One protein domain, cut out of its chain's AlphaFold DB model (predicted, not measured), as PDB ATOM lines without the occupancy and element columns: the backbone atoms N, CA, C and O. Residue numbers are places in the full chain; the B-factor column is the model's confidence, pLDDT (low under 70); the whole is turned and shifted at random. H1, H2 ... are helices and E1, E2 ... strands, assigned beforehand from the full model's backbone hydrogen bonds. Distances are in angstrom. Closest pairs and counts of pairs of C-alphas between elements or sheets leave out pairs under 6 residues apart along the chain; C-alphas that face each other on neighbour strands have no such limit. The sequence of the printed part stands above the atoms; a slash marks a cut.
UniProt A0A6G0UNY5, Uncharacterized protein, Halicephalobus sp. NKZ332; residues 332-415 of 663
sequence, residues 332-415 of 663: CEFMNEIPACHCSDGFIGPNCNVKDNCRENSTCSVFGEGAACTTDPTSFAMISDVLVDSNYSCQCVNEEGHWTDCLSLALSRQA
ATOM      1  N   CYS A 332      28.247  15.426  19.153       79.94
ATOM      2  CA  CYS A 332      28.809  16.400  20.085       79.94
ATOM      3  C   CYS A 332      30.187  16.863  19.594       79.94
ATOM      4  O   CYS A 332      31.100  16.045  19.476       79.94
ATOM      5  N   GLU A 333      30.352  18.158  19.323       78.06
ATOM      6  CA  GLU A 333      31.634  18.731  18.904       78.06
ATOM      7  C   GLU A 333      31.873  20.135  19.485       78.06
ATOM      8  O   GLU A 333      31.006  20.738  20.121       78.06
ATOM      9  N   PHE A 334      33.094  20.649  19.314       71.12
ATOM     10  CA  PHE A 334      33.527  21.913  19.912       71.12
ATOM     11  C   PHE A 334      33.255  23.096  18.968       71.12
ATOM     12  O   PHE A 334      34.123  23.527  18.208       71.12
ATOM     13  N   MET A 335      32.027  23.615  19.000       69.00
ATOM     14  CA  MET A 335      31.591  24.727  18.153       69.00
ATOM     15  C   MET A 335      31.808  26.073  18.853       69.00
ATOM     16  O   MET A 335      31.186  26.363  19.871       69.00
ATOM     17  N   ASN A 336      32.648  26.936  18.273       70.62
ATOM     18  CA  ASN A 336      32.918  28.294  18.775       70.62
ATOM     19  C   ASN A 336      33.357  28.324  20.257       70.62
ATOM     20  O   ASN A 336      32.804  29.076  21.054       70.62
ATOM     21  N   GLU A 337      34.340  27.487  20.611       67.06
ATOM     22  CA  GLU A 337      34.913  27.366  21.970       67.06
ATOM     23  C   GLU A 337      33.944  26.827  23.047       67.06
ATOM     24  O   GLU A 337      34.271  26.830  24.234       67.06
ATOM     25  N   ILE A 338      32.780  26.302  22.643       70.00
ATOM     26  CA  ILE A 338      31.762  25.711  23.523       70.00
ATOM     27  C   ILE A 338      31.414  24.293  23.021       70.00
ATOM     28  O   ILE A 338      31.244  24.096  21.815       70.00
ATOM     29  N   PRO A 339      31.279  23.283  23.902       72.69
ATOM     30  CA  PRO A 339      30.786  21.968  23.503       72.69
ATOM     31  C   PRO A 339      29.279  22.013  23.233       72.69
ATOM     32  O   PRO A 339      28.493  22.408  24.096       72.69
ATOM     33  N   ALA A 340      28.872  21.607  22.032       78.19
ATOM     34  CA  ALA A 340      27.488  21.682  21.574       78.19
ATOM     35  C   ALA A 340      27.145  20.537  20.607       78.19
ATOM     36  O   ALA A 340      28.022  19.949  19.972       78.19
ATOM     37  N   CYS A 341      25.855  20.225  20.478       84.44
ATOM     38  CA  CYS A 341      25.384  19.195  19.559       84.44
ATOM     39  C   CYS A 341      25.226  19.747  18.131       84.44
ATOM     40  O   CYS A 341      24.387  20.610  17.873       84.44
ATOM     41  N   HIS A 342      26.000  19.214  17.189       87.19
ATOM     42  CA  HIS A 342      25.774  19.349  15.753       87.19
ATOM     43  C   HIS A 342      24.634  18.409  15.355       87.19
ATOM     44  O   HIS A 342      24.777  17.187  15.416       87.19
ATOM     45  N   CYS A 343      23.487  18.957  14.962       87.88
ATOM     46  CA  CYS A 343      22.304  18.146  14.688       87.88
ATOM     47  C   CYS A 343      22.302  17.528  13.292       87.88
ATOM     48  O   CYS A 343      22.609  18.190  12.302       87.88
ATOM     49  N   SER A 344      21.907  16.253  13.227       88.50
ATOM     50  CA  SER A 344      21.623  15.573  11.964       88.50
ATOM     51  C   SER A 344      20.454  16.228  11.221       88.50
ATOM     52  O   SER A 344      19.597  16.892  11.806       88.50
ATOM     53  N   ASP A 345      20.429  16.014   9.908       87.12
ATOM     54  CA  ASP A 345      19.501  16.647   8.976       87.12
ATOM     55  C   ASP A 345      18.023  16.491   9.401       87.12
ATOM     56  O   ASP A 345      17.520  15.377   9.547       87.12
ATOM     57  N   GLY A 346      17.322  17.615   9.598       86.62
ATOM     58  CA  GLY A 346      15.927  17.649  10.070       86.62
ATOM     59  C   GLY A 346      15.732  17.788  11.586       86.62
ATOM     60  O   GLY A 346      14.583  17.826  12.033       86.62
ATOM     61  N   PHE A 347      16.805  17.920  12.373       88.31
ATOM     62  CA  PHE A 347      16.746  18.185  13.816       88.31
ATOM     63  C   PHE A 347      17.444  19.499  14.192       88.31
ATOM     64  O   PHE A 347      18.413  19.916  13.562       88.31
ATOM     65  N   ILE A 348      16.933  20.151  15.236       85.56
ATOM     66  CA  ILE A 348      17.398  21.421  15.808       85.56
ATOM     67  C   ILE A 348      17.251  21.395  17.345       85.56
ATOM     68  O   ILE A 348      16.853  20.387  17.934       85.56
ATOM     69  N   GLY A 349      17.568  22.512  18.005       81.88
ATOM     70  CA  GLY A 349      17.584  22.628  19.468       81.88
ATOM     71  C   GLY A 349      18.965  22.333  20.071       81.88
ATOM     72  O   GLY A 349      19.863  21.893  19.357       81.88
ATOM     73  N   PRO A 350      19.159  22.590  21.376       79.56
ATOM     74  CA  PRO A 350      20.476  22.519  22.020       79.56
ATOM     75  C   PRO A 350      21.030  21.088  22.071       79.56
ATOM     76  O   PRO A 350      22.242  20.888  22.008       79.56
ATOM     77  N   ASN A 351      20.126  20.107  22.126       82.94
ATOM     78  CA  ASN A 351      20.415  18.686  22.290       82.94
ATOM     79  C   ASN A 351      19.928  17.863  21.083       82.94
ATOM     80  O   ASN A 351      19.774  16.648  21.183       82.94
ATOM     81  N   CYS A 352      19.614  18.525  19.960       87.56
ATOM     82  CA  CYS A 352      18.996  17.918  18.773       87.56
ATOM     83  C   CYS A 352      17.660  17.208  19.058       87.56
ATOM     84  O   CYS A 352      17.271  16.246  18.397       87.56
ATOM     85  N   ASN A 353      16.952  17.701  20.073       84.81
ATOM     86  CA  ASN A 353      15.710  17.172  20.621       84.81
ATOM     87  C   ASN A 353      14.445  17.767  19.974       84.81
ATOM     88  O   ASN A 353      13.336  17.415  20.369       84.81
ATOM     89  N   VAL A 354      14.587  18.665  18.994       86.50
ATOM     90  CA  VAL A 354      13.462  19.312  18.307       86.50
ATOM     91  C   VAL A 354      13.474  18.955  16.819       86.50
ATOM     92  O   VAL A 354      14.493  19.125  16.154       86.50
ATOM     93  N   LYS A 355      12.353  18.479  16.266       88.00
ATOM     94  CA  LYS A 355      12.209  18.225  14.822       88.00
ATOM     95  C   LYS A 355      11.981  19.542  14.076       88.00
ATOM     96  O   LYS A 355      11.063  20.282  14.426       88.00
ATOM     97  N   ASP A 356      12.753  19.809  13.022       87.69
ATOM     98  CA  ASP A 356      12.531  20.944  12.118       87.69
ATOM     99  C   ASP A 356      11.351  20.667  11.170       87.69
ATOM    100  O   ASP A 356      11.474  19.970  10.159       87.69
ATOM    101  N   ASN A 357      10.200  21.265  11.479       85.81
ATOM    102  CA  ASN A 357       8.995  21.160  10.655       85.81
ATOM    103  C   ASN A 357       9.013  22.030   9.389       85.81
ATOM    104  O   ASN A 357       8.108  21.907   8.566       85.81
ATOM    105  N   CYS A 358      10.024  22.874   9.176       85.44
ATOM    106  CA  CYS A 358      10.214  23.581   7.911       85.44
ATOM    107  C   CYS A 358      11.073  22.797   6.903       85.44
ATOM    108  O   CYS A 358      10.934  23.034   5.699       85.44
ATOM    109  N   ARG A 359      11.898  21.830   7.345       83.38
ATOM    110  CA  ARG A 359      12.843  21.086   6.483       83.38
ATOM    111  C   ARG A 359      12.186  20.387   5.290       83.38
ATOM    112  O   ARG A 359      12.756  20.378   4.202       83.38
ATOM    113  N   GLU A 360      10.996  19.818   5.481       72.62
ATOM    114  CA  GLU A 360      10.284  19.038   4.455       72.62
ATOM    115  C   GLU A 360       9.580  19.904   3.386       72.62
ATOM    116  O   GLU A 360       9.106  19.365   2.388       72.62
ATOM    117  N   ASN A 361       9.491  21.232   3.572       65.06
ATOM    118  CA  ASN A 361       8.813  22.219   2.703       65.06
ATOM    119  C   ASN A 361       7.308  21.963   2.401       65.06
ATOM    120  O   ASN A 361       6.614  22.811   1.839       65.06
ATOM    121  N   SER A 362       6.767  20.821   2.817       72.00
ATOM    122  CA  SER A 362       5.359  20.426   2.721       72.00
ATOM    123  C   SER A 362       4.453  21.266   3.629       72.00
ATOM    124  O   SER A 362       3.331  21.605   3.252       72.00
ATOM    125  N   THR A 363       4.956  21.668   4.794       81.25
ATOM    126  CA  THR A 363       4.207  22.272   5.906       81.25
ATOM    127  C   THR A 363       3.474  23.569   5.542       81.25
ATOM    128  O   THR A 363       2.309  23.735   5.898       81.25
ATOM    129  N   CYS A 364       4.100  24.462   4.767       84.44
ATOM    130  CA  CYS A 364       3.468  25.706   4.299       84.44
ATOM    131  C   CYS A 364       2.876  25.615   2.879       84.44
ATOM    132  O   CYS A 364       2.239  26.568   2.428       84.44
ATOM    133  N   SER A 365       3.017  24.475   2.187       81.94
ATOM    134  CA  SER A 365       2.597  24.305   0.780       81.94
ATOM    135  C   SER A 365       1.099  24.545   0.532       81.94
ATOM    136  O   SER A 365       0.705  24.929  -0.568       81.94
ATOM    137  N   VAL A 366       0.267  24.405   1.572       82.81
ATOM    138  CA  VAL A 366      -1.180  24.699   1.563       82.81
ATOM    139  C   VAL A 366      -1.480  26.153   1.166       82.81
ATOM    140  O   VAL A 366      -2.541  26.433   0.610       82.81
ATOM    141  N   PHE A 367      -0.544  27.079   1.399       80.44
ATOM    142  CA  PHE A 367      -0.666  28.488   1.014       80.44
ATOM    143  C   PHE A 367      -0.103  28.800  -0.389       80.44
ATOM    144  O   PHE A 367      -0.203  29.939  -0.851       80.44
ATOM    145  N   GLY A 368       0.428  27.792  -1.092       78.44
ATOM    146  CA  GLY A 368       0.995  27.877  -2.439       78.44
ATOM    147  C   GLY A 368       2.527  27.828  -2.474       78.44
ATOM    148  O   GLY A 368       3.201  28.028  -1.468       78.44
ATOM    149  N   GLU A 369       3.084  27.605  -3.668       73.75
ATOM    150  CA  GLU A 369       4.524  27.378  -3.924       73.75
ATOM    151  C   GLU A 369       5.452  28.559  -3.553       73.75
ATOM    152  O   GLU A 369       6.671  28.426  -3.608       73.75
ATOM    153  N   GLY A 370       4.891  29.716  -3.184       75.56
ATOM    154  CA  GLY A 370       5.621  30.913  -2.745       75.56
ATOM    155  C   GLY A 370       5.560  31.200  -1.238       75.56
ATOM    156  O   GLY A 370       5.954  32.292  -0.827       75.56
ATOM    157  N   ALA A 371       5.028  30.285  -0.422       83.44
ATOM    158  CA  ALA A 371       4.961  30.443   1.031       83.44
ATOM    159  C   ALA A 371       6.267  29.983   1.704       83.44
ATOM    160  O   ALA A 371       6.654  28.822   1.596       83.44
ATOM    161  N   ALA A 372       6.933  30.884   2.427       87.25
ATOM    162  CA  ALA A 372       8.157  30.587   3.165       87.25
ATOM    163  C   ALA A 372       7.830  30.071   4.575       87.25
ATOM    164  O   ALA A 372       7.078  30.706   5.314       87.25
ATOM    165  N   CYS A 373       8.415  28.940   4.969       87.12
ATOM    166  CA  CYS A 373       8.322  28.427   6.336       87.12
ATOM    167  C   CYS A 373       9.442  29.018   7.201       87.12
ATOM    168  O   CYS A 373      10.609  28.977   6.811       87.12
ATOM    169  N   THR A 374       9.100  29.546   8.377       86.69
ATOM    170  CA  THR A 374      10.068  30.020   9.376       86.69
ATOM    171  C   THR A 374       9.780  29.417  10.745       86.69
ATOM    172  O   THR A 374       8.705  29.640  11.312       86.69
ATOM    173  N   THR A 375      10.746  28.668  11.282       85.00
ATOM    174  CA  THR A 375      10.714  28.132  12.649       85.00
ATOM    175  C   THR A 375      10.793  29.257  13.680       85.00
ATOM    176  O   THR A 375      11.463  30.271  13.486       85.00
ATOM    177  N   ASP A 376      10.080  29.090  14.789       82.38
ATOM    178  CA  ASP A 376      10.082  30.035  15.903       82.38
ATOM    179  C   ASP A 376      11.425  29.950  16.660       82.38
ATOM    180  O   ASP A 376      11.792  28.849  17.093       82.38
ATOM    181  N   PRO A 377      12.150  31.070  16.875       72.62
ATOM    182  CA  PRO A 377      13.429  31.071  17.588       72.62
ATOM    183  C   PRO A 377      13.326  30.550  19.031       72.62
ATOM    184  O   PRO A 377      14.322  30.081  19.575       72.62
ATOM    185  N   THR A 378      12.142  30.570  19.655       75.12
ATOM    186  CA  THR A 378      11.935  29.983  20.992       75.12
ATOM    187  C   THR A 378      12.008  28.454  20.998       75.12
ATOM    188  O   THR A 378      12.343  27.875  22.031       75.12
ATOM    189  N   SER A 379      11.809  27.790  19.850       70.81
ATOM    190  CA  SER A 379      11.983  26.332  19.711       70.81
ATOM    191  C   SER A 379      13.421  25.900  20.028       70.81
ATOM    192  O   SER A 379      13.642  24.828  20.582       70.81
ATOM    193  N   PHE A 380      14.407  26.759  19.744       64.06
ATOM    194  CA  PHE A 380      15.827  26.503  20.008       64.06
ATOM    195  C   PHE A 380      16.208  26.621  21.495       64.06
ATOM    196  O   PHE A 380      17.337  26.302  21.853       64.06
ATOM    197  N   ALA A 381      15.298  27.076  22.364       60.44
ATOM    198  CA  ALA A 381      15.541  27.240  23.799       60.44
ATOM    199  C   ALA A 381      14.983  26.089  24.661       60.44
ATOM    200  O   ALA A 381      15.139  26.110  25.882       60.44
ATOM    201  N   MET A 382      14.314  25.096  24.060       63.16
ATOM    202  CA  MET A 382      13.695  23.992  24.798       63.16
ATOM    203  C   MET A 382      14.671  22.831  25.007       63.16
ATOM    204  O   MET A 382      14.872  22.012  24.114       63.16
ATOM    205  N   ILE A 383      15.227  22.721  26.215       62.28
ATOM    206  CA  ILE A 383      15.884  21.493  26.685       62.28
ATOM    207  C   ILE A 383      14.779  20.520  27.121       62.28
ATOM    208  O   ILE A 383      13.990  20.838  28.011       62.28
ATOM    209  N   SER A 384      14.692  19.358  26.474       65.69
ATOM    210  CA  SER A 384      13.750  18.291  26.829       65.69
ATOM    211  C   SER A 384      14.267  16.940  26.346       65.69
ATOM    212  O   SER A 384      14.794  16.842  25.240       65.69
ATOM    213  N   ASP A 385      14.067  15.908  27.162       65.25
ATOM    214  CA  ASP A 385      14.541  14.535  26.926       65.25
ATOM    215  C   ASP A 385      13.660  13.763  25.918       65.25
ATOM    216  O   ASP A 385      13.930  12.612  25.577       65.25
ATOM    217  N   VAL A 386      12.578  14.395  25.452       72.06
ATOM    218  CA  VAL A 386      11.600  13.862  24.496       72.06
ATOM    219  C   VAL A 386      11.697  14.655  23.192       72.06
ATOM    220  O   VAL A 386      11.913  15.865  23.214       72.06
ATOM    221  N   LEU A 387      11.506  13.985  22.051       81.31
ATOM    222  CA  LEU A 387      11.428  14.644  20.746       81.31
ATOM    223  C   LEU A 387      10.186  15.552  20.670       81.31
ATOM    224  O   LEU A 387       9.061  15.070  20.801       81.31
ATOM    225  N   VAL A 388      10.395  16.848  20.426       82.81
ATOM    226  CA  VAL A 388       9.328  17.857  20.291       82.81
ATOM    227  C   VAL A 388       9.287  18.412  18.865       82.81
ATOM    228  O   VAL A 388      10.318  18.628  18.237       82.81
ATOM    229  N   ASP A 389       8.095  18.678  18.341       84.81
ATOM    230  CA  ASP A 389       7.905  19.351  17.053       84.81
ATOM    231  C   ASP A 389       8.207  20.859  17.145       84.81
ATOM    232  O   ASP A 389       7.656  21.549  18.005       84.81
ATOM    233  N   SER A 390       9.038  21.412  16.247       85.12
ATOM    234  CA  SER A 390       9.325  22.857  16.237       85.12
ATOM    235  C   SER A 390       8.061  23.679  15.975       85.12
ATOM    236  O   SER A 390       7.348  23.400  15.002       85.12
ATOM    237  N   ASN A 391       7.846  24.756  16.738       86.12
ATOM    238  CA  ASN A 391       6.835  25.747  16.376       86.12
ATOM    239  C   ASN A 391       7.256  26.457  15.077       86.12
ATOM    240  O   ASN A 391       8.434  26.764  14.881       86.12
ATOM    241  N   TYR A 392       6.305  26.715  14.182       85.12
ATOM    242  CA  TYR A 392       6.568  27.288  12.864       85.12
ATOM    243  C   TYR A 392       5.518  28.329  12.476       85.12
ATOM    244  O   TYR A 392       4.400  28.362  12.984       85.12
ATOM    245  N   SER A 393       5.893  29.184  11.532       86.62
ATOM    246  CA  SER A 393       5.043  30.216  10.948       86.62
ATOM    247  C   SER A 393       5.211  30.223   9.431       86.62
ATOM    248  O   SER A 393       6.320  30.060   8.923       86.62
ATOM    249  N   CYS A 394       4.107  30.396   8.701       89.00
ATOM    250  CA  CYS A 394       4.116  30.481   7.243       89.00
ATOM    251  C   CYS A 394       4.006  31.946   6.814       89.00
ATOM    252  O   CYS A 394       3.002  32.607   7.087       89.00
ATOM    253  N   GLN A 395       5.030  32.446   6.130       89.88
ATOM    254  CA  GLN A 395       5.075  33.801   5.598       89.88
ATOM    255  C   GLN A 395       4.746  33.799   4.103       89.88
ATOM    256  O   GLN A 395       5.284  33.015   3.325       89.88
ATOM    257  N   CYS A 396       3.867  34.707   3.695       88.88
ATOM    258  CA  CYS A 396       3.410  34.909   2.328       88.88
ATOM    259  C   CYS A 396       3.639  36.362   1.909       88.88
ATOM    260  O   CYS A 396       3.404  37.293   2.685       88.88
ATOM    261  N   VAL A 397       4.048  36.560   0.658       87.31
ATOM    262  CA  VAL A 397       4.190  37.895   0.067       87.31
ATOM    263  C   VAL A 397       2.801  38.498  -0.188       87.31
ATOM    264  O   VAL A 397       1.953  37.880  -0.838       87.31
ATOM    265  N   ASN A 398       2.555  39.698   0.339       81.06
ATOM    266  CA  ASN A 398       1.331  40.460   0.103       81.06
ATOM    267  C   ASN A 398       1.348  41.143  -1.285       81.06
ATOM    268  O   ASN A 398       2.337  41.105  -2.015       81.06
ATOM    269  N   GLU A 399       0.254  41.809  -1.657       80.56
ATOM    270  CA  GLU A 399       0.120  42.474  -2.969       80.56
ATOM    271  C   GLU A 399       1.012  43.729  -3.134       80.56
ATOM    272  O   GLU A 399       1.080  44.297  -4.222       80.56
ATOM    273  N   GLU A 400       1.742  44.125  -2.087       82.81
ATOM    274  CA  GLU A 400       2.714  45.228  -2.070       82.81
ATOM    275  C   GLU A 400       4.178  44.736  -2.103       82.81
ATOM    276  O   GLU A 400       5.093  45.552  -2.210       82.81
ATOM    277  N   GLY A 401       4.417  43.420  -2.016       81.19
ATOM    278  CA  GLY A 401       5.759  42.821  -1.975       81.19
ATOM    279  C   GLY A 401       6.333  42.567  -0.573       81.19
ATOM    280  O   GLY A 401       7.486  42.152  -0.462       81.19
ATOM    281  N   HIS A 402       5.565  42.784   0.498       87.19
ATOM    282  CA  HIS A 402       5.994  42.550   1.882       87.19
ATOM    283  C   HIS A 402       5.612  41.150   2.384       87.19
ATOM    284  O   HIS A 402       4.511  40.668   2.119       87.19
ATOM    285  N   TRP A 403       6.488  40.515   3.167       85.38
ATOM    286  CA  TRP A 403       6.175  39.263   3.864       85.38
ATOM    287  C   TRP A 403       5.186  39.502   5.014       85.38
ATOM    288  O   TRP A 403       5.340  40.430   5.807       85.38
ATOM    289  N   THR A 404       4.158  38.661   5.086       85.31
ATOM    290  CA  THR A 404       3.050  38.716   6.055       85.31
ATOM    291  C   THR A 404       2.618  37.298   6.427       85.31
ATOM    292  O   THR A 404       2.869  36.373   5.661       85.31
ATOM    293  N   ASP A 405       1.961  37.089   7.569       87.62
ATOM    294  CA  ASP A 405       1.401  35.770   7.908       87.62
ATOM    295  C   ASP A 405       0.380  35.313   6.846       87.62
ATOM    296  O   ASP A 405      -0.612  36.004   6.578       87.62
ATOM    297  N   CYS A 406       0.605  34.129   6.269       86.50
ATOM    298  CA  CYS A 406      -0.261  33.531   5.257       86.50
ATOM    299  C   CYS A 406      -1.717  33.372   5.725       86.50
ATOM    300  O   CYS A 406      -2.637  33.534   4.914       86.50
ATOM    301  N   LEU A 407      -1.956  33.091   7.012       85.62
ATOM    302  CA  LEU A 407      -3.305  32.937   7.558       85.62
ATOM    303  C   LEU A 407      -4.048  34.285   7.573       85.62
ATOM    304  O   LEU A 407      -5.180  34.370   7.091       85.62
ATOM    305  N   SER A 408      -3.397  35.360   8.024       83.44
ATOM    306  CA  SER A 408      -3.932  36.727   7.969       83.44
ATOM    307  C   SER A 408      -4.249  37.185   6.535       83.44
ATOM    308  O   SER A 408      -5.296  37.796   6.281       83.44
ATOM    309  N   LEU A 409      -3.402  36.822   5.564       83.12
ATOM    310  CA  LEU A 409      -3.598  37.142   4.151       83.12
ATOM    311  C   LEU A 409      -4.766  36.346   3.537       83.12
ATOM    312  O   LEU A 409      -5.559  36.901   2.773       83.12
ATOM    313  N   ALA A 410      -4.936  35.075   3.912       81.44
ATOM    314  CA  ALA A 410      -6.085  34.267   3.502       81.44
ATOM    315  C   ALA A 410      -7.410  34.827   4.058       81.44
ATOM    316  O   ALA A 410      -8.390  34.959   3.318       81.44
ATOM    317  N   LEU A 411      -7.431  35.226   5.334       83.06
ATOM    318  CA  LEU A 411      -8.604  35.810   5.992       83.06
ATOM    319  C   LEU A 411      -9.007  37.163   5.377       83.06
ATOM    320  O   LEU A 411     -10.193  37.401   5.136       83.06
ATOM    321  N   SER A 412      -8.045  38.035   5.050       79.25
ATOM    322  CA  SER A 412      -8.346  39.331   4.414       79.25
ATOM    323  C   SER A 412      -8.956  39.180   3.010       79.25
ATOM    324  O   SER A 412      -9.897  39.901   2.662       79.25
ATOM    325  N   ARG A 413      -8.514  38.181   2.233       77.19
ATOM    326  CA  ARG A 413      -9.095  37.829   0.923       77.19
ATOM    327  C   ARG A 413     -10.519  37.264   1.028       77.19
ATOM    328  O   ARG A 413     -11.358  37.553   0.174       77.19
ATOM    329  N   GLN A 414     -10.835  36.513   2.083       77.12
ATOM    330  CA  GLN A 414     -12.212  36.063   2.346       77.12
ATOM    331  C   GLN A 414     -13.131  37.234   2.741       77.12
ATOM    332  O   GLN A 414     -14.269  37.325   2.263       77.12
ATOM    333  N   ALA A 415     -12.628  38.179   3.542       69.75
ATOM    334  CA  ALA A 415     -13.370  39.380   3.921       69.75
ATOM    335  C   ALA A 415     -13.720  40.266   2.706       69.75
ATOM    336  O   ALA A 415     -14.869  40.694   2.574       69.75
TER     337      ALA A 415
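What this domain is: This is residues 332 to 415 of the 663 residues of an uncharacterized protein of Halicephalobus sp. NKZ332 (UniProt A0A6G0UNY5). The domain is a long, loose string of small parts: a small three-stranded sheet, E3, E4 and E5, with the helix H2 running on from it to one tip, and a separate small hairpin, E1 and E2, at the other tip. The short helix H1 lies between the hairpin and the sheet, and the long stretch of residues 343 to 371, with no named element, leads from the hairpin past H1 and on alongside the sheet to E3; short pairings tie residues 354 to 355 to residues 347 to 348 and to residues 388 to 389. The printed part has 84 residues, with two named helices and five named strands in the order E1 E2 E3 H1 E4 E5 H2; the sheet order is E3 - E4 - E5, all antiparallel, and E1 - E2 is antiparallel too. The class is mixed, helices and strands, with under half of the residues, 37, in named elements. The whole is loose, with a radius of gyration of the C-alphas of 16.0 A, and elongated, spanning 50 by 26 by 19 A.

How they stand to each other: In the larger sheet E4, residues 392 to 397, is the inner strand, and E3, residues 372 to 375, and E5, residues 403 to 405, are the edge strands. E3 and E4 are antiparallel at 152 degrees, with N 372 and O 395 2.8 A apart, within hydrogen-bond range. E4 and E5 form a hairpin, antiparallel at 130 degrees, with N 396 and O 404 2.8 A apart, also within range. The pairing is staggered: E4 pairs with E3 over residues 392 to 395 and with E5 over residues 395 to 397. H2, residues 406 to 415, is on this sheet but over none of its strands; the closest C-alphas of E4 and H2 are those of Cys 396 and Cys 406, 4.9 A apart. H1, residues 377 to 381, is not on the sheet and is apart from H2. E1, residues 332 to 335, and E2, residues 338 to 342, form a hairpin, antiparallel at 126 degrees, with N 333 and O 340 3.0 A apart; E2 and E3 are apart. Residues 354 to 355 pair antiparallel with residues 347 to 348 and parallel with residues 388 to 389. In H2 every O i to N i+4 pair is within hydrogen-bond range; in H1 0 of 1 is, beside 2 of 2 O i to N i+3 pairs.

Where its parts are: E4, the longest strand, measures 16.8 A from first to last C-alpha, E3 10.1 A and E5 7.2 A. H2 measures 14.4 A and ends at C-alpha 415, (-13.370, 39.380, 3.921). H1 measures 7.6 A. E1, 9.0 A, begins at C-alpha 332, (28.809, 16.400, 20.085), and E2 measures 11.7 A.

The domain as a whole: The two C-alphas farthest apart, those of Glu 337 and Ala 415, are 52.9 A apart. The printed part has no cut. The link E2 to E3, 29 residues, is long. The mean pLDDT of the printed part is 80.3; residues 335, 337, 361, 380 to 385 and 415 are under 70.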